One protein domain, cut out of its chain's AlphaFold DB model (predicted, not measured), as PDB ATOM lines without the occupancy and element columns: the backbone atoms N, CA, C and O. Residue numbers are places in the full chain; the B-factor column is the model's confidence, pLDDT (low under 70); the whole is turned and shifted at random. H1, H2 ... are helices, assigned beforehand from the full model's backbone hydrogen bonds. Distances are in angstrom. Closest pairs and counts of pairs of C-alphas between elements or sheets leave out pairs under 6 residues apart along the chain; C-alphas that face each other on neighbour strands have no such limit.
ATOM      1  N   ALA A   2     167.699 103.555 149.378       45.16
ATOM      2  CA  ALA A   2     166.466 103.018 148.758       45.16
ATOM      3  C   ALA A   2     165.861 101.784 149.470       45.16
ATOM      4  O   ALA A   2     164.648 101.641 149.554       45.16
ATOM      5  N   ASN A   3     166.705 100.920 150.042       71.12
ATOM      6  CA  ASN A   3     166.263  99.704 150.729       71.12
ATOM      7  C   ASN A   3     165.596  99.996 152.093       71.12
ATOM      8  O   ASN A   3     164.597  99.378 152.432       71.12
ATOM      9  N   LEU A   4     166.091 100.993 152.842       76.25
ATOM     10  CA  LEU A   4     165.537 101.379 154.151       76.25
ATOM     11  C   LEU A   4     164.164 102.043 154.023       76.25
ATOM     12  O   LEU A   4     163.268 101.756 154.807       76.25
ATOM     13  N   HIS A   5     163.983 102.891 153.006       79.56
ATOM     14  CA  HIS A   5     162.696 103.531 152.737       79.56
ATOM     15  C   HIS A   5     161.601 102.505 152.400       79.56
ATOM     16  O   HIS A   5     160.471 102.617 152.875       79.56
ATOM     17  N   ASN A   6     161.951 101.460 151.644       83.06
ATOM     18  CA  ASN A   6     161.029 100.373 151.327       83.06
ATOM     19  C   ASN A   6     160.657  99.553 152.570       83.06
ATOM     20  O   ASN A   6     159.480  99.253 152.761       83.06
ATOM     21  N   ILE A   7     161.625  99.247 153.445       84.88
ATOM     22  CA  ILE A   7     161.351  98.570 154.723       84.88
ATOM     23  C   ILE A   7     160.435  99.422 155.606       84.88
ATOM     24  O   ILE A   7     159.472  98.905 156.160       84.88
ATOM     25  N   LEU A   8     160.708 100.725 155.714       85.44
ATOM     26  CA  LEU A   8     159.919 101.652 156.527       85.44
ATOM     27  C   LEU A   8     158.470 101.687 156.049       85.44
ATOM     28  O   LEU A   8     157.547 101.593 156.854       85.44
ATOM     29  N   THR A   9     158.290 101.787 154.733       85.94
ATOM     30  CA  THR A   9     156.973 101.792 154.095       85.94
ATOM     31  C   THR A   9     156.241 100.475 154.333       85.94
ATOM     32  O   THR A   9     155.050 100.495 154.617       85.94
ATOM     33  N   SER A  10     156.937  99.338 154.245       86.38
ATOM     34  CA  SER A  10     156.367  98.021 154.543       86.38
ATOM     35  C   SER A  10     155.938  97.920 156.012       86.38
ATOM     36  O   SER A  10     154.781  97.617 156.263       86.38
ATOM     37  N   LEU A  11     156.788  98.297 156.975       87.50
ATOM     38  CA  LEU A  11     156.455  98.279 158.409       87.50
ATOM     39  C   LEU A  11     155.233  99.149 158.747       87.50
ATOM     40  O   LEU A  11     154.371  98.715 159.500       87.50
ATOM     41  N   HIS A  12     155.115 100.344 158.160       88.06
ATOM     42  CA  HIS A  12     153.955 101.219 158.390       88.06
ATOM     43  C   HIS A  12     152.639 100.641 157.854       88.06
ATOM     44  O   HIS A  12     151.580 101.016 158.343       88.06
ATOM     45  N   ARG A  13     152.668  99.726 156.874       88.38
ATOM     46  CA  ARG A  13     151.446  99.041 156.408       88.38
ATOM     47  C   ARG A  13     150.907  98.046 157.432       88.38
ATOM     48  O   ARG A  13     149.719  97.751 157.394       88.38
ATOM     49  N   HIS A  14     151.771  97.551 158.318       86.75
ATOM     50  CA  HIS A  14     151.428  96.603 159.381       86.75
ATOM     51  C   HIS A  14     151.094  97.302 160.713       86.75
ATOM     52  O   HIS A  14     150.679  96.651 161.666       86.75
ATOM     53  N   ASP A  15     151.215  98.633 160.791       87.69
ATOM     54  CA  ASP A  15     150.749  99.431 161.933       87.69
ATOM     55  C   ASP A  15     149.231  99.645 161.855       87.69
ATOM     56  O   ASP A  15     148.745 100.662 161.357       87.69
ATOM     57  N   VAL A  16     148.477  98.656 162.341       78.25
ATOM     58  CA  VAL A  16     147.003  98.640 162.300       78.25
ATOM     59  C   VAL A  16     146.387  99.846 163.023       78.25
ATOM     60  O   VAL A  16     145.366 100.375 162.584       78.25
ATOM     61  N   ASP A  17     147.015 100.306 164.108       79.31
ATOM     62  CA  ASP A  17     146.498 101.390 164.947       79.31
ATOM     63  C   ASP A  17     146.988 102.783 164.507       79.31
ATOM     64  O   ASP A  17     146.513 103.795 165.037       79.31
ATOM     65  N   GLY A  18     147.956 102.858 163.585       81.12
ATOM     66  CA  GLY A  18     148.588 104.104 163.139       81.12
ATOM     67  C   GLY A  18     149.344 104.846 164.247       81.12
ATOM     68  O   GLY A  18     149.471 106.072 164.202       81.12
ATOM     69  N   ARG A  19     149.788 104.135 165.292       82.00
ATOM     70  CA  ARG A  19     150.413 104.729 166.493       82.00
ATOM     71  C   ARG A  19     151.940 104.687 166.464       82.00
ATOM     72  O   ARG A  19     152.568 105.133 167.423       82.00
ATOM     73  N   GLY A  20     152.535 104.141 165.408       83.94
ATOM     74  CA  GLY A  20     153.972 103.927 165.272       83.94
ATOM     75  C   GLY A  20     154.489 102.702 166.032       83.94
ATOM     76  O   GLY A  20     155.683 102.641 166.344       83.94
ATOM     77  N   TYR A  21     153.617 101.740 166.355       85.12
ATOM     78  CA  TYR A  21     153.972 100.518 167.081       85.12
ATOM     79  C   TYR A  21     153.478  99.274 166.349       85.12
ATOM     80  O   TYR A  21     152.371  99.252 165.830       85.12
ATOM     81  N   LEU A  22     154.274  98.213 166.402       85.81
ATOM     82  CA  LEU A  22     153.898  96.885 165.935       85.81
ATOM     83  C   LEU A  22     153.625  95.974 167.129       85.81
ATOM     84  O   LEU A  22     154.383  95.972 168.108       85.81
ATOM     85  N   THR A  23     152.527  95.226 167.050       85.38
ATOM     86  CA  THR A  23     152.247  94.082 167.927       85.38
ATOM     87  C   THR A  23     153.094  92.878 167.505       85.38
ATOM     88  O   THR A  23     153.723  92.904 166.446       85.38
ATOM     89  N   GLY A  24     153.113  91.821 168.326       81.62
ATOM     90  CA  GLY A  24     153.775  90.562 167.964       81.62
ATOM     91  C   GLY A  24     153.252  90.015 166.636       81.62
ATOM     92  O   GLY A  24     154.038  89.811 165.718       81.62
ATOM     93  N   ASP A  25     151.931  89.914 166.501       85.38
ATOM     94  CA  ASP A  25     151.277  89.399 165.291       85.38
ATOM     95  C   ASP A  25     151.613  90.240 164.045       85.38
ATOM     96  O   ASP A  25     152.019  89.703 163.020       85.38
ATOM     97  N   ALA A  26     151.552  91.575 164.148       87.81
ATOM     98  CA  ALA A  26     151.891  92.468 163.036       87.81
ATOM     99  C   ALA A  26     153.370  92.367 162.622       87.81
ATOM    100  O   ALA A  26     153.723  92.536 161.453       87.81
ATOM    101  N   LEU A  27     154.259  92.100 163.582       88.62
ATOM    102  CA  LEU A  27     155.672  91.867 163.310       88.62
ATOM    103  C   LEU A  27     155.898  90.513 162.628       88.62
ATOM    104  O   LEU A  27     156.726  90.428 161.721       88.62
ATOM    105  N   GLU A  28     155.180  89.473 163.050       89.69
ATOM    106  CA  GLU A  28     155.213  88.155 162.415       89.69
ATOM    107  C   GLU A  28     154.711  88.221 160.966       89.69
ATOM    108  O   GLU A  28     155.382  87.708 160.068       89.69
ATOM    109  N   ASP A  29     153.613  88.937 160.711       90.00
ATOM    110  CA  ASP A  29     153.075  89.163 159.364       90.00
ATOM    111  C   ASP A  29     154.079  89.892 158.459       90.00
ATOM    112  O   ASP A  29     154.316  89.499 157.308       90.00
ATOM    113  N   TRP A  30     154.736  90.924 158.991       90.50
ATOM    114  CA  TRP A  30     155.788  91.645 158.280       90.50
ATOM    115  C   TRP A  30     157.006  90.759 157.973       90.50
ATOM    116  O   TRP A  30     157.523  90.764 156.850       90.50
ATOM    117  N   LEU A  31     157.460  89.956 158.939       89.69
ATOM    118  CA  LEU A  31     158.557  89.005 158.743       89.69
ATOM    119  C   LEU A  31     158.194  87.936 157.713       89.69
ATOM    120  O   LEU A  31     159.027  87.579 156.877       89.69
ATOM    121  N   PHE A  32     156.950  87.461 157.727       89.12
ATOM    122  CA  PHE A  32     156.441  86.533 156.731       89.12
ATOM    123  C   PHE A  32     156.465  87.152 155.324       89.12
ATOM    124  O   PHE A  32     156.916  86.498 154.380       89.12
ATOM    125  N   GLU A  33     156.066  88.420 155.165       88.25
ATOM    126  CA  GLU A  33     156.161  89.151 153.892       88.25
ATOM    127  C   GLU A  33     157.615  89.251 153.410       88.25
ATOM    128  O   GLU A  33     157.916  88.892 152.269       88.25
ATOM    129  N   ILE A  34     158.531  89.671 154.288       85.56
ATOM    130  CA  ILE A  34     159.949  89.821 153.948       85.56
ATOM    131  C   ILE A  34     160.610  88.483 153.629       85.56
ATOM    132  O   ILE A  34     161.465  88.440 152.742       85.56
ATOM    133  N   SER A  35     160.214  87.390 154.285       82.94
ATOM    134  CA  SER A  35     160.806  86.064 154.062       82.94
ATOM    135  C   SER A  35     160.752  85.628 152.590       82.94
ATOM    136  O   SER A  35     161.689  85.000 152.099       82.94
ATOM    137  N   LYS A  36     159.730  86.070 151.839       80.38
ATOM    138  CA  LYS A  36     159.573  85.832 150.391       80.38
ATOM    139  C   LYS A  36     160.693  86.446 149.548       80.38
ATOM    140  O   LYS A  36     160.933  86.017 148.424       80.38
ATOM    141  N   HIS A  37     161.383  87.449 150.081       76.94
ATOM    142  CA  HIS A  37     162.510  88.127 149.445       76.94
ATOM    143  C   HIS A  37     163.876  87.653 149.976       76.94
ATOM    144  O   HIS A  37     164.915  88.098 149.481       76.94
ATOM    145  N   LEU A  38     163.889  86.742 150.956       73.06
ATOM    146  CA  LEU A  38     165.081  86.176 151.591       73.06
ATOM    147  C   LEU A  38     165.355  84.755 151.065       73.06
ATOM    148  O   LEU A  38     165.327  83.781 151.814       73.06
ATOM    149  N   ALA A  39     165.630  84.634 149.761       61.19
ATOM    150  CA  ALA A  39     165.776  83.351 149.053       61.19
ATOM    151  C   ALA A  39     166.762  82.355 149.712       61.19
ATOM    152  O   ALA A  39     166.542  81.145 149.686       61.19
ATOM    153  N   ILE A  40     167.811  82.856 150.372       64.69
ATOM    154  CA  ILE A  40     168.858  82.040 151.016       64.69
ATOM    155  C   ILE A  40     168.329  81.256 152.228       64.69
ATOM    156  O   ILE A  40     168.875  80.208 152.572       64.69
ATOM    157  N   LEU A  41     167.237  81.707 152.857       63.81
ATOM    158  CA  LEU A  41     166.633  80.985 153.977       63.81
ATOM    159  C   LEU A  41     166.037  79.637 153.553       63.81
ATOM    160  O   LEU A  41     165.978  78.726 154.379       63.81
ATOM    161  N   PHE A  42     165.634  79.464 152.291       63.12
ATOM    162  CA  PHE A  42     164.840  78.304 151.870       63.12
ATOM    163  C   PHE A  42     165.555  77.372 150.882       63.12
ATOM    164  O   PHE A  42     165.285  76.174 150.929       63.12
ATOM    165  N   ASP A  43     166.526  77.860 150.105       58.44
ATOM    166  CA  ASP A  43     167.145  77.131 148.977       58.44
ATOM    167  C   ASP A  43     168.445  76.361 149.321       58.44
ATOM    168  O   ASP A  43     169.354  76.213 148.509       58.44
ATOM    169  N   GLN A  44     168.585  75.895 150.567       58.22
ATOM    170  CA  GLN A  44     169.781  75.173 151.025       58.22
ATOM    171  C   GLN A  44     169.553  73.646 150.962       58.22
ATOM    172  O   GLN A  44     168.676  73.146 151.672       58.22
ATOM    173  N   PRO A  45     170.344  72.882 150.180       50.03
ATOM    174  CA  PRO A  45     170.108  71.455 149.905       50.03
ATOM    175  C   PRO A  45     170.383  70.495 151.081       50.03
ATOM    176  O   PRO A  45     170.170  69.295 150.954       50.03
ATOM    177  N   GLN A  46     170.841  70.991 152.234       52.09
ATOM    178  CA  GLN A  46     171.349  70.176 153.354       52.09
ATOM    179  C   GLN A  46     170.349  69.992 154.517       52.09
ATOM    180  O   GLN A  46     170.759  69.730 155.648       52.09
ATOM    181  N   VAL A  47     169.039  70.188 154.315       52.47
ATOM    182  CA  VAL A  47     168.118  70.421 155.447       52.47
ATOM    183  C   VAL A  47     167.140  69.276 155.714       52.47
ATOM    184  O   VAL A  47     166.450  68.800 154.823       52.47
ATOM    185  N   ARG A  48     167.039  68.891 156.998       52.25
ATOM    186  CA  ARG A  48     166.145  67.845 157.537       52.25
ATOM    187  C   ARG A  48     164.648  68.205 157.530       52.25
ATOM    188  O   ARG A  48     163.822  67.305 157.617       52.25
ATOM    189  N   LYS A  49     164.292  69.496 157.470       59.03
ATOM    190  CA  LYS A  49     162.900  69.995 157.488       59.03
ATOM    191  C   LYS A  49     162.511  70.627 156.156       59.03
ATOM    192  O   LYS A  49     163.295  71.394 155.589       59.03
ATOM    193  N   THR A  50     161.283  70.368 155.707       57.28
ATOM    194  CA  THR A  50     160.726  71.011 154.511       57.28
ATOM    195  C   THR A  50     160.568  72.526 154.732       57.28
ATOM    196  O   THR A  50     160.319  72.958 155.864       57.28
ATOM    197  N   PRO A  51     160.706  73.361 153.682       61.16
ATOM    198  CA  PRO A  51     160.532  74.816 153.776       61.16
ATOM    199  C   PRO A  51     159.219  75.244 154.454       61.16
ATOM    200  O   PRO A  51     159.209  76.185 155.245       61.16
ATOM    201  N   GLU A  52     158.138  74.499 154.211       64.19
ATOM    202  CA  GLU A  52     156.795  74.737 154.761       64.19
ATOM    203  C   GLU A  52     156.728  74.580 156.288       64.19
ATOM    204  O   GLU A  52     155.989  75.300 156.953       64.19
ATOM    205  N   GLN A  53     157.534  73.684 156.866       70.88
ATOM    206  CA  GLN A  53     157.604  73.479 158.317       70.88
ATOM    207  C   GLN A  53     158.567  74.455 159.003       70.88
ATOM    208  O   GLN A  53     158.456  74.704 160.203       70.88
ATOM    209  N   PHE A  54     159.544  74.983 158.263       79.88
ATOM    210  CA  PHE A  54     160.557  75.882 158.808       79.88
ATOM    211  C   PHE A  54     160.076  77.333 158.895       79.88
ATOM    212  O   PHE A  54     160.420  78.028 159.848       79.88
ATOM    213  N   LEU A  55     159.279  77.794 157.929       83.12
ATOM    214  CA  LEU A  55     158.874  79.197 157.848       83.12
ATOM    215  C   LEU A  55     158.153  79.709 159.115       83.12
ATOM    216  O   LEU A  55     158.596  80.732 159.638       83.12
ATOM    217  N   PRO A  56     157.143  79.015 159.684       86.25
ATOM    218  CA  PRO A  56     156.506  79.466 160.926       86.25
ATOM    219  C   PRO A  56     157.484  79.539 162.107       86.25
ATOM    220  O   PRO A  56     157.457  80.487 162.885       86.25
ATOM    221  N   LEU A  57     158.399  78.567 162.207       85.94
ATOM    222  CA  LEU A  57     159.433  78.533 163.244       85.94
ATOM    223  C   LEU A  57     160.384  79.732 163.133       85.94
ATOM    224  O   LEU A  57     160.717  80.352 164.141       85.94
ATOM    225  N   TRP A  58     160.826  80.054 161.915       88.69
ATOM    226  CA  TRP A  58     161.717  81.184 161.670       88.69
ATOM    227  C   TRP A  58     161.035  82.519 161.960       88.69
ATOM    228  O   TRP A  58     161.625  83.346 162.650       88.69
ATOM    229  N   VAL A  59     159.799  82.714 161.485       89.38
ATOM    230  CA  VAL A  59     159.026  83.943 161.731       89.38
ATOM    231  C   VAL A  59     158.877  84.179 163.231       89.38
ATOM    232  O   VAL A  59     159.247  85.246 163.719       89.38
ATOM    233  N   PHE A  60     158.453  83.151 163.970       87.69
ATOM    234  CA  PHE A  60     158.334  83.202 165.424       87.69
ATOM    235  C   PHE A  60     159.677  83.531 166.100       87.69
ATOM    236  O   PHE A  60     159.767  84.430 166.938       87.69
ATOM    237  N   THR A  61     160.756  82.858 165.687       88.38
ATOM    238  CA  THR A  61     162.104  83.076 166.239       88.38
ATOM    239  C   THR A  61     162.601  84.502 166.002       88.38
ATOM    240  O   THR A  61     163.110  85.163 166.913       88.38
ATOM    241  N   ALA A  62     162.435  85.002 164.778       89.62
ATOM    242  CA  ALA A  62     162.848  86.336 164.381       89.62
ATOM    243  C   ALA A  62     162.029  87.414 165.104       89.62
ATOM    244  O   ALA A  62     162.613  88.365 165.626       89.62
ATOM    245  N   ALA A  63     160.708  87.247 165.219       89.12
ATOM    246  CA  ALA A  63     159.838  88.177 165.937       89.12
ATOM    247  C   ALA A  63     160.247  88.306 167.411       89.12
ATOM    248  O   ALA A  63     160.429  89.417 167.918       89.12
ATOM    249  N   HIS A  64     160.485  87.172 168.076       86.81
ATOM    250  CA  HIS A  64     160.979  87.131 169.452       86.81
ATOM    251  C   HIS A  64     162.351  87.793 169.605       86.81
ATOM    252  O   HIS A  64     162.561  88.578 170.530       86.81
ATOM    253  N   THR A  65     163.262  87.554 168.661       88.88
ATOM    254  CA  THR A  65     164.600  88.164 168.655       88.88
ATOM    255  C   THR A  65     164.521  89.686 168.535       88.88
ATOM    256  O   THR A  65     165.110  90.402 169.345       88.88
ATOM    257  N   ILE A  66     163.737  90.212 167.590       89.12
ATOM    258  CA  ILE A  66     163.532  91.663 167.431       89.12
ATOM    259  C   ILE A  66     162.866  92.243 168.687       89.12
ATOM    260  O   ILE A  66     163.303  93.276 169.204       89.12
ATOM    261  N   GLY A  67     161.849  91.555 169.215       85.56
ATOM    262  CA  GLY A  67     161.159  91.921 170.449       85.56
ATOM    263  C   GLY A  67     162.090  92.008 171.652       85.56
ATOM    264  O   GLY A  67     161.981  92.941 172.449       85.56
ATOM    265  N   PHE A  68     163.042  91.086 171.765       86.25
ATOM    266  CA  PHE A  68     164.048  91.094 172.816       86.25
ATOM    267  C   PHE A  68     165.055  92.239 172.639       86.25
ATOM    268  O   PHE A  68     165.287  93.006 173.575       86.25
ATOM    269  N   LEU A  69     165.623  92.388 171.438       86.44
ATOM    270  CA  LEU A  69     166.680  93.364 171.151       86.44
ATOM    271  C   LEU A  69     166.188  94.813 171.279       86.44
ATOM    272  O   LEU A  69     166.891  95.662 171.840       86.44
ATOM    273  N   LEU A  70     164.980  95.098 170.784       84.75
ATOM    274  CA  LEU A  70     164.417  96.453 170.710       84.75
ATOM    275  C   LEU A  70     163.377  96.754 171.792       84.75
ATOM    276  O   LEU A  70     163.023  97.921 172.007       84.75
ATOM    277  N   GLY A  71     162.879  95.731 172.485       70.00
ATOM    278  CA  GLY A  71     161.883  95.880 173.535       70.00
ATOM    279  C   GLY A  71     162.384  96.709 174.719       70.00
ATOM    280  O   GLY A  71     163.570  96.786 175.032       70.00
ATOM    281  N   SER A  72     161.459  97.336 175.446       54.38
ATOM    282  CA  SER A  72     161.743  98.127 176.657       54.38
ATOM    283  C   SER A  72     162.079  97.280 177.904       54.38
ATOM    284  O   SER A  72     162.070  97.787 179.023       54.38
ATOM    285  N   GLY A  73     162.441  96.002 177.735       48.06
ATOM    286  CA  GLY A  73     162.720  95.061 178.828       48.06
ATOM    287  C   GLY A  73     161.506  94.247 179.291       48.06
ATOM    288  O   GLY A  73     161.559  93.617 180.344       48.06
ATOM    289  N   SER A  74     160.407  94.243 178.530       44.62
ATOM    290  CA  SER A  74     159.152  93.559 178.895       44.62
ATOM    291  C   SER A  74     158.719  92.445 177.931       44.62
ATOM    292  O   SER A  74     157.623  91.913 178.095       44.62
ATOM    293  N   ALA A  75     159.561  92.053 176.964       45.19
ATOM    294  CA  ALA A  75     159.248  90.959 176.031       45.19
ATOM    295  C   ALA A  75     158.886  89.654 176.773       45.19
ATOM    296  O   ALA A  75     157.905  89.002 176.436       45.19
ATOM    297  N   ALA A  76     159.579  89.377 177.882       42.41
ATOM    298  CA  ALA A  76     159.335  88.205 178.722       42.41
ATOM    299  C   ALA A  76     158.133  88.331 179.695       42.41
ATOM    300  O   ALA A  76     157.885  87.415 180.469       42.41
ATOM    301  N   SER A  77     157.415  89.468 179.734       40.47
ATOM    302  CA  SER A  77     156.325  89.706 180.706       40.47
ATOM    303  C   SER A  77     154.951  89.959 180.082       40.47
ATOM    304  O   SER A  77     153.953  89.865 180.796       40.47
ATOM    305  N   CYS A  78     154.860  90.287 178.791       42.56
ATOM    306  CA  CYS A  78     153.568  90.497 178.142       42.56
ATOM    307  C   CYS A  78     153.079  89.191 177.507       42.56
ATOM    308  O   CYS A  78     153.629  88.729 176.505       42.56
ATOM    309  N   ARG A  79     152.005  88.620 178.071       48.00
ATOM    310  CA  ARG A  79     151.242  87.538 177.421       48.00
ATOM    311  C   ARG A  79     150.831  87.928 175.993       48.00
ATOM    312  O   ARG A  79     150.912  87.078 175.115       48.00
ATOM    313  N   ASP A  80     150.562  89.217 175.770       49.34
ATOM    314  CA  ASP A  80     150.128  89.823 174.499       49.34
ATOM    315  C   ASP A  80     151.268  90.112 173.490       49.34
ATOM    316  O   ASP A  80     151.064  90.819 172.506       49.34
ATOM    317  N   GLY A  81     152.486  89.612 173.737       58.81
ATOM    318  CA  GLY A  81     153.627  89.756 172.824       58.81
ATOM    319  C   GLY A  81     154.386  91.094 172.932       58.81
ATOM    320  O   GLY A  81     154.001  91.993 173.689       58.81
ATOM    321  N   PRO A  82     155.530  91.230 172.234       64.75
ATOM    322  CA  PRO A  82     156.340  92.443 172.263       64.75
ATOM    323  C   PRO A  82     155.657  93.582 171.492       64.75
ATOM    324  O   PRO A  82     155.282  93.426 170.337       64.75
ATOM    325  N   ARG A  83     155.537  94.761 172.118       77.25
ATOM    326  CA  ARG A  83     155.186  96.008 171.419       77.25
ATOM    327  C   ARG A  83     156.458  96.732 171.012       77.25
ATOM    328  O   ARG A  83     157.242  97.127 171.880       77.25
ATOM    329  N   ILE A  84     156.659  96.912 169.713       84.31
ATOM    330  CA  ILE A  84     157.903  97.451 169.161       84.31
ATOM    331  C   ILE A  84     157.609  98.761 168.449       84.31
ATOM    332  O   ILE A  84     156.797  98.812 167.537       84.31
ATOM    333  N   SER A  85     158.277  99.831 168.873       87.19
ATOM    334  CA  SER A  85     158.211 101.110 168.166       87.19
ATOM    335  C   SER A  85     158.934 100.990 166.825       87.19
ATOM    336  O   SER A  85     160.090 100.558 166.788       87.19
ATOM    337  N   ILE A  86     158.281 101.411 165.740       87.44
ATOM    338  CA  ILE A  86     158.896 101.440 164.407       87.44
ATOM    339  C   ILE A  86     160.127 102.352 164.423       87.44
ATOM    340  O   ILE A  86     161.173 101.989 163.899       87.44
ATOM    341  N   GLU A  87     160.057 103.488 165.118       87.56
ATOM    342  CA  GLU A  87     161.192 104.399 165.295       87.56
ATOM    343  C   GLU A  87     162.414 103.689 165.900       87.56
ATOM    344  O   GLU A  87     163.540 103.886 165.449       87.56
ATOM    345  N   ARG A  88     162.207 102.783 166.867       86.50
ATOM    346  CA  ARG A  88     163.306 102.000 167.454       86.50
ATOM    347  C   ARG A  88     163.963 101.049 166.462       86.50
ATOM    348  O   ARG A  88     165.174 100.862 166.563       86.50
ATOM    349  N   ILE A  89     163.210 100.489 165.515       87.50
ATOM    350  CA  ILE A  89     163.759  99.645 164.441       87.50
ATOM    351  C   ILE A  89     164.715 100.460 163.554       87.50
ATOM    352  O   ILE A  89     165.739  99.940 163.126       87.50
ATOM    353  N   PHE A  90     164.423 101.747 163.339       89.00
ATOM    354  CA  PHE A  90     165.247 102.657 162.531       89.00
ATOM    355  C   PHE A  90     166.251 103.494 163.329       89.00
ATOM    356  O   PHE A  90     166.984 104.290 162.745       89.00
ATOM    357  N   SER A  91     166.319 103.315 164.649       89.88
ATOM    358  CA  SER A  91     167.410 103.872 165.448       89.88
ATOM    359  C   SER A  91     168.748 103.260 165.025       89.88
ATOM    360  O   SER A  91     168.776 102.162 164.475       89.88
ATOM    361  N   GLU A  92     169.865 103.916 165.336       87.56
ATOM    362  CA  GLU A  92     171.212 103.395 165.045       87.56
ATOM    363  C   GLU A  92     171.386 101.943 165.527       87.56
ATOM    364  O   GLU A  92     171.764 101.064 164.755       87.56
ATOM    365  N   LYS A  93     170.962 101.658 166.766       85.06
ATOM    366  CA  LYS A  93     170.983 100.304 167.345       85.06
ATOM    367  C   LYS A  93     170.013  99.340 166.664       85.06
ATOM    368  O   LYS A  93     170.278  98.143 166.621       85.06
ATOM    369  N   GLY A  94     168.869  99.832 166.191       87.56
ATOM    370  CA  GLY A  94     167.893  99.025 165.458       87.56
ATOM    371  C   GLY A  94     168.399  98.628 164.078       87.56
ATOM    372  O   GLY A  94     168.265  97.471 163.682       87.56
ATOM    373  N   ILE A  95     169.069  99.548 163.389       90.00
ATOM    374  CA  ILE A  95     169.697  99.268 162.104       90.00
ATOM    375  C   ILE A  95     170.804  98.227 162.286       90.00
ATOM    376  O   ILE A  95     170.736  97.172 161.664       90.00
ATOM    377  N   GLU A  96     171.733  98.470 163.213       88.56
ATOM    378  CA  GLU A  96     172.873  97.585 163.485       88.56
ATOM    379  C   GLU A  96     172.441  96.170 163.910       88.56
ATOM    380  O   GLU A  96     173.010  95.179 163.461       88.56
ATOM    381  N   ARG A  97     171.434  96.049 164.788       87.19
ATOM    382  CA  ARG A  97     171.069  94.760 165.408       87.19
ATOM    383  C   ARG A  97     169.927  94.018 164.730       87.19
ATOM    384  O   ARG A  97     169.749  92.833 164.995       87.19
ATOM    385  N   VAL A  98     169.127  94.695 163.909       89.06
ATOM    386  CA  VAL A  98     167.955  94.092 163.254       89.06
ATOM    387  C   VAL A  98     168.053  94.216 161.745       89.06
ATOM    388  O   VAL A  98     168.059  93.199 161.055       89.06
ATOM    389  N   ILE A  99     168.153  95.432 161.210       88.88
ATOM    390  CA  ILE A  99     168.065  95.633 159.758       88.88
ATOM    391  C   ILE A  99     169.284  95.076 159.025       88.88
ATOM    392  O   ILE A  99     169.110  94.366 158.034       88.88
ATOM    393  N   ASP A 100     170.496  95.367 159.489       86.88
ATOM    394  CA  ASP A 100     171.726  94.905 158.846       86.88
ATOM    395  C   ASP A 100     171.836  93.369 158.866       86.88
ATOM    396  O   ASP A 100     172.055  92.786 157.798       86.88
ATOM    397  N   PRO A 101     171.577  92.677 159.998       87.06
ATOM    398  CA  PRO A 101     171.490  91.221 160.035       87.06
ATOM    399  C   PRO A 101     170.389  90.641 159.139       87.06
ATOM    400  O   PRO A 101     170.623  89.650 158.455       87.06
ATOM    401  N   LEU A 102     169.199  91.247 159.068       86.38
ATOM    402  CA  LEU A 102     168.151  90.775 158.152       86.38
ATOM    403  C   LEU A 102     168.540  90.978 156.681       86.38
ATOM    404  O   LEU A 102     168.233  90.149 155.827       86.38
ATOM    405  N   MET A 103     169.243  92.066 156.367       81.81
ATOM    406  CA  MET A 103     169.686  92.366 155.008       81.81
ATOM    407  C   MET A 103     170.888  91.539 154.570       81.81
ATOM    408  O   MET A 103     171.022  91.252 153.376       81.81
ATOM    409  N   SER A 104     171.745  91.123 155.502       81.19
ATOM    410  CA  SER A 104     172.847  90.212 155.199       81.19
ATOM    411  C   SER A 104     172.344  88.826 154.794       81.19
ATOM    412  O   SER A 104     172.991  88.188 153.969       81.19
ATOM    413  N   LEU A 105     171.130  88.421 155.203       78.44
ATOM    414  CA  LEU A 105     170.481  87.188 154.727       78.44
ATOM    415  C   LEU A 105     170.176  87.182 153.221       78.44
ATOM    416  O   LEU A 105     169.826  86.142 152.671       78.44
ATOM    417  N   ARG A 106     170.286  88.326 152.536       73.06
ATOM    418  CA  ARG A 106     170.204  88.403 151.067       73.06
ATOM    419  C   ARG A 106     171.543  88.115 150.384       73.06
ATOM    420  O   ARG A 106     171.570  87.963 149.166       73.06
ATOM    421  N   ARG A 107     172.649  88.108 151.134       65.88
ATOM    422  CA  ARG A 107     174.017  87.937 150.630       65.88
ATOM    423  C   ARG A 107     174.471  86.487 150.840       65.88
ATOM    424  O   ARG A 107     174.152  85.871 151.847       65.88
ATOM    425  N   VAL A 108     175.205  85.944 149.868       54.62
ATOM    426  CA  VAL A 108     175.475  84.497 149.691       54.62
ATOM    427  C   VAL A 108     176.633  83.958 150.554       54.62
ATOM    428  O   VAL A 108     176.897  82.760 150.550       54.62
ATOM    429  N   TYR A 109     177.334  84.798 151.319       55.44
ATOM    430  CA  TYR A 109     178.533  84.360 152.039       55.44
ATOM    431  C   TYR A 109     178.189  83.513 153.276       55.44
ATOM    432  O   TYR A 109     177.525  83.966 154.204       55.44
ATOM    433  N   VAL A 110     178.652  82.259 153.258       55.25
ATOM    434  CA  VAL A 110     178.352  81.206 154.245       55.25
ATOM    435  C   VAL A 110     178.960  81.497 155.624       55.25
ATOM    436  O   VAL A 110     178.372  81.129 156.639       55.25
ATOM    437  N   GLU A 111     180.101  82.187 155.681       52.41
ATOM    438  CA  GLU A 111     180.847  82.424 156.928       52.41
ATOM    439  C   GLU A 111     180.117  83.381 157.891       52.41
ATOM    440  O   GLU A 111     180.058  83.118 159.094       52.41
ATOM    441  N   ASP A 112     179.437  84.408 157.364       53.97
ATOM    442  CA  ASP A 112     178.687  85.397 158.160       53.97
ATOM    443  C   ASP A 112     177.381  84.838 158.763       53.97
ATOM    444  O   ASP A 112     176.781  85.436 159.662       53.97
ATOM    445  N   MET A 113     176.917  83.673 158.301       61.16
ATOM    446  CA  MET A 113     175.617  83.113 158.694       61.16
ATOM    447  C   MET A 113     175.630  82.433 160.066       61.16
ATOM    448  O   MET A 113     174.572  82.277 160.683       61.16
ATOM    449  N   THR A 114     176.802  82.037 160.566       63.72
ATOM    450  CA  THR A 114     176.922  81.378 161.877       63.72
ATOM    451  C   THR A 114     176.677  82.347 163.035       63.72
ATOM    452  O   THR A 114     176.109  81.952 164.052       63.72
ATOM    453  N   ASN A 115     177.030  83.624 162.871       70.81
ATOM    454  CA  ASN A 115     176.862  84.661 163.896       70.81
ATOM    455  C   ASN A 115     175.588  85.496 163.727       70.81
ATOM    456  O   ASN A 115     175.205  86.223 164.639       70.81
ATOM    457  N   ASN A 116     174.904  85.386 162.590       81.50
ATOM    458  CA  ASN A 116     173.653  86.094 162.364       81.50
ATOM    459  C   ASN A 116     172.491  85.427 163.123       81.50
ATOM    460  O   ASN A 116     172.100  84.307 162.791       81.50
ATOM    461  N   LEU A 117     171.903  86.142 164.090       80.69
ATOM    462  CA  LEU A 117     170.770  85.688 164.913       80.69
ATOM    463  C   LEU A 117     169.529  85.293 164.093       80.69
ATOM    464  O   LEU A 117     168.755  84.438 164.513       80.69
ATOM    465  N   PHE A 118     169.350  85.880 162.908       86.88
ATOM    466  CA  PHE A 118     168.216  85.610 162.021       86.88
ATOM    467  C   PHE A 118     168.495  84.506 160.999       86.88
ATOM    468  O   PHE A 118     167.659  84.241 160.131       86.88
ATOM    469  N   SER A 119     169.664  83.863 161.053       83.44
ATOM    470  CA  SER A 119     170.003  82.810 160.103       83.44
ATOM    471  C   SER A 119     169.161  81.554 160.314       83.44
ATOM    472  O   SER A 119     168.707  81.227 161.418       83.44
ATOM    473  N   ARG A 120     168.999  80.788 159.229       79.38
ATOM    474  CA  ARG A 120     168.357  79.470 159.278       79.38
ATOM    475  C   ARG A 120     169.039  78.553 160.291       79.38
ATOM    476  O   ARG A 120     168.357  77.865 161.047       79.38
ATOM    477  N   PHE A 121     170.372  78.564 160.304       79.31
ATOM    478  CA  PHE A 121     171.179  77.732 161.191       79.31
ATOM    479  C   PHE A 121     170.846  77.992 162.663       79.31
ATOM    480  O   PHE A 121     170.599  77.045 163.406       79.31
ATOM    481  N   ARG A 122     170.747  79.265 163.069       81.44
ATOM    482  CA  ARG A 122     170.403  79.637 164.449       81.44
ATOM    483  C   ARG A 122     169.003  79.184 164.847       81.44
ATOM    484  O   ARG A 122     168.846  78.538 165.876       81.44
ATOM    485  N   SER A 123     168.006  79.431 163.996       84.69
ATOM    486  CA  SER A 123     166.617  79.027 164.276       84.69
ATOM    487  C   SER A 123     166.470  77.507 164.438       84.69
ATOM    488  O   SER A 123     165.780  77.038 165.343       84.69
ATOM    489  N   ILE A 124     167.146  76.722 163.587       80.75
ATOM    490  CA  ILE A 124     167.173  75.256 163.709       80.75
ATOM    491  C   ILE A 124     167.911  74.838 164.984       80.75
ATOM    492  O   ILE A 124     167.404  73.998 165.719       80.75
ATOM    493  N   SER A 125     169.053  75.458 165.289       81.19
ATOM    494  CA  SER A 125     169.840  75.146 166.486       81.19
ATOM    495  C   SER A 125     169.055  75.362 167.786       81.19
ATOM    496  O   SER A 125     169.106  74.498 168.665       81.19
ATOM    497  N   TYR A 126     168.273  76.445 167.903       84.25
ATOM    498  CA  TYR A 126     167.385  76.635 169.058       84.25
ATOM    499  C   TYR A 126     166.322  75.536 169.138       84.25
ATOM    500  O   TYR A 126     166.084  74.987 170.212       84.25
ATOM    501  N   TYR A 127     165.684  75.191 168.017       83.31
ATOM    502  CA  TYR A 127     164.655  74.151 168.001       83.31
ATOM    503  C   TYR A 127     165.212  72.769 168.371       83.31
ATOM    504  O   TYR A 127     164.614  72.062 169.180       83.31
TER     505      TYR A 127
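This is residues 2 to 127 of the 434 residues of the protein "Serine/threonine-protein phosphatase 2A regulatory subunit B'' subunit gamma" of Perkinsus olseni (UniProt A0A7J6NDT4). The long helix H3 runs through the middle, H2 crosses it on one side, H6 crosses it at residues 57 to 61, and H5 packs on residues 66 to 70. H1 and the short H4 lie away from H6. The 126 printed residues hold six named helices, H1 to H6 in order, and no named strand: all helix, compact, radius of gyration of the C-alphas 14.2 A, spans 42 by 35 by 23 A.

H3, residues 51 to 70, measures 27.7 A from C-alpha 51 at (160.532, 74.816, 153.776). H1 is residues 2 to 13, H2 24 to 35, H4 86 to 90, H5 92 to 104, and H6 120 to 127, ending at (164.655, 74.151, 168.001).

H3 touches H2 at a steep tilt of 56 degrees, C-alphas of Glu 28 and Val 59 closest, 5.7 A. H6 touches it about perpendicular, 85 degrees, Trp 58 to Ser 123 closest, C-alphas 6.0 A apart. O i to N i+4 pairs are within hydrogen-bond range throughout H1, H2, H4 and H6, in 14 of 16 in H3 and 7 of 9 in H5.

The printed part has no cut. Links H2 to H3, H3 to H4 and H5 to H6 are long. Residue 2 and residues 39 to 52, 72 to 82 and 107 to 114 are under pLDDT 70.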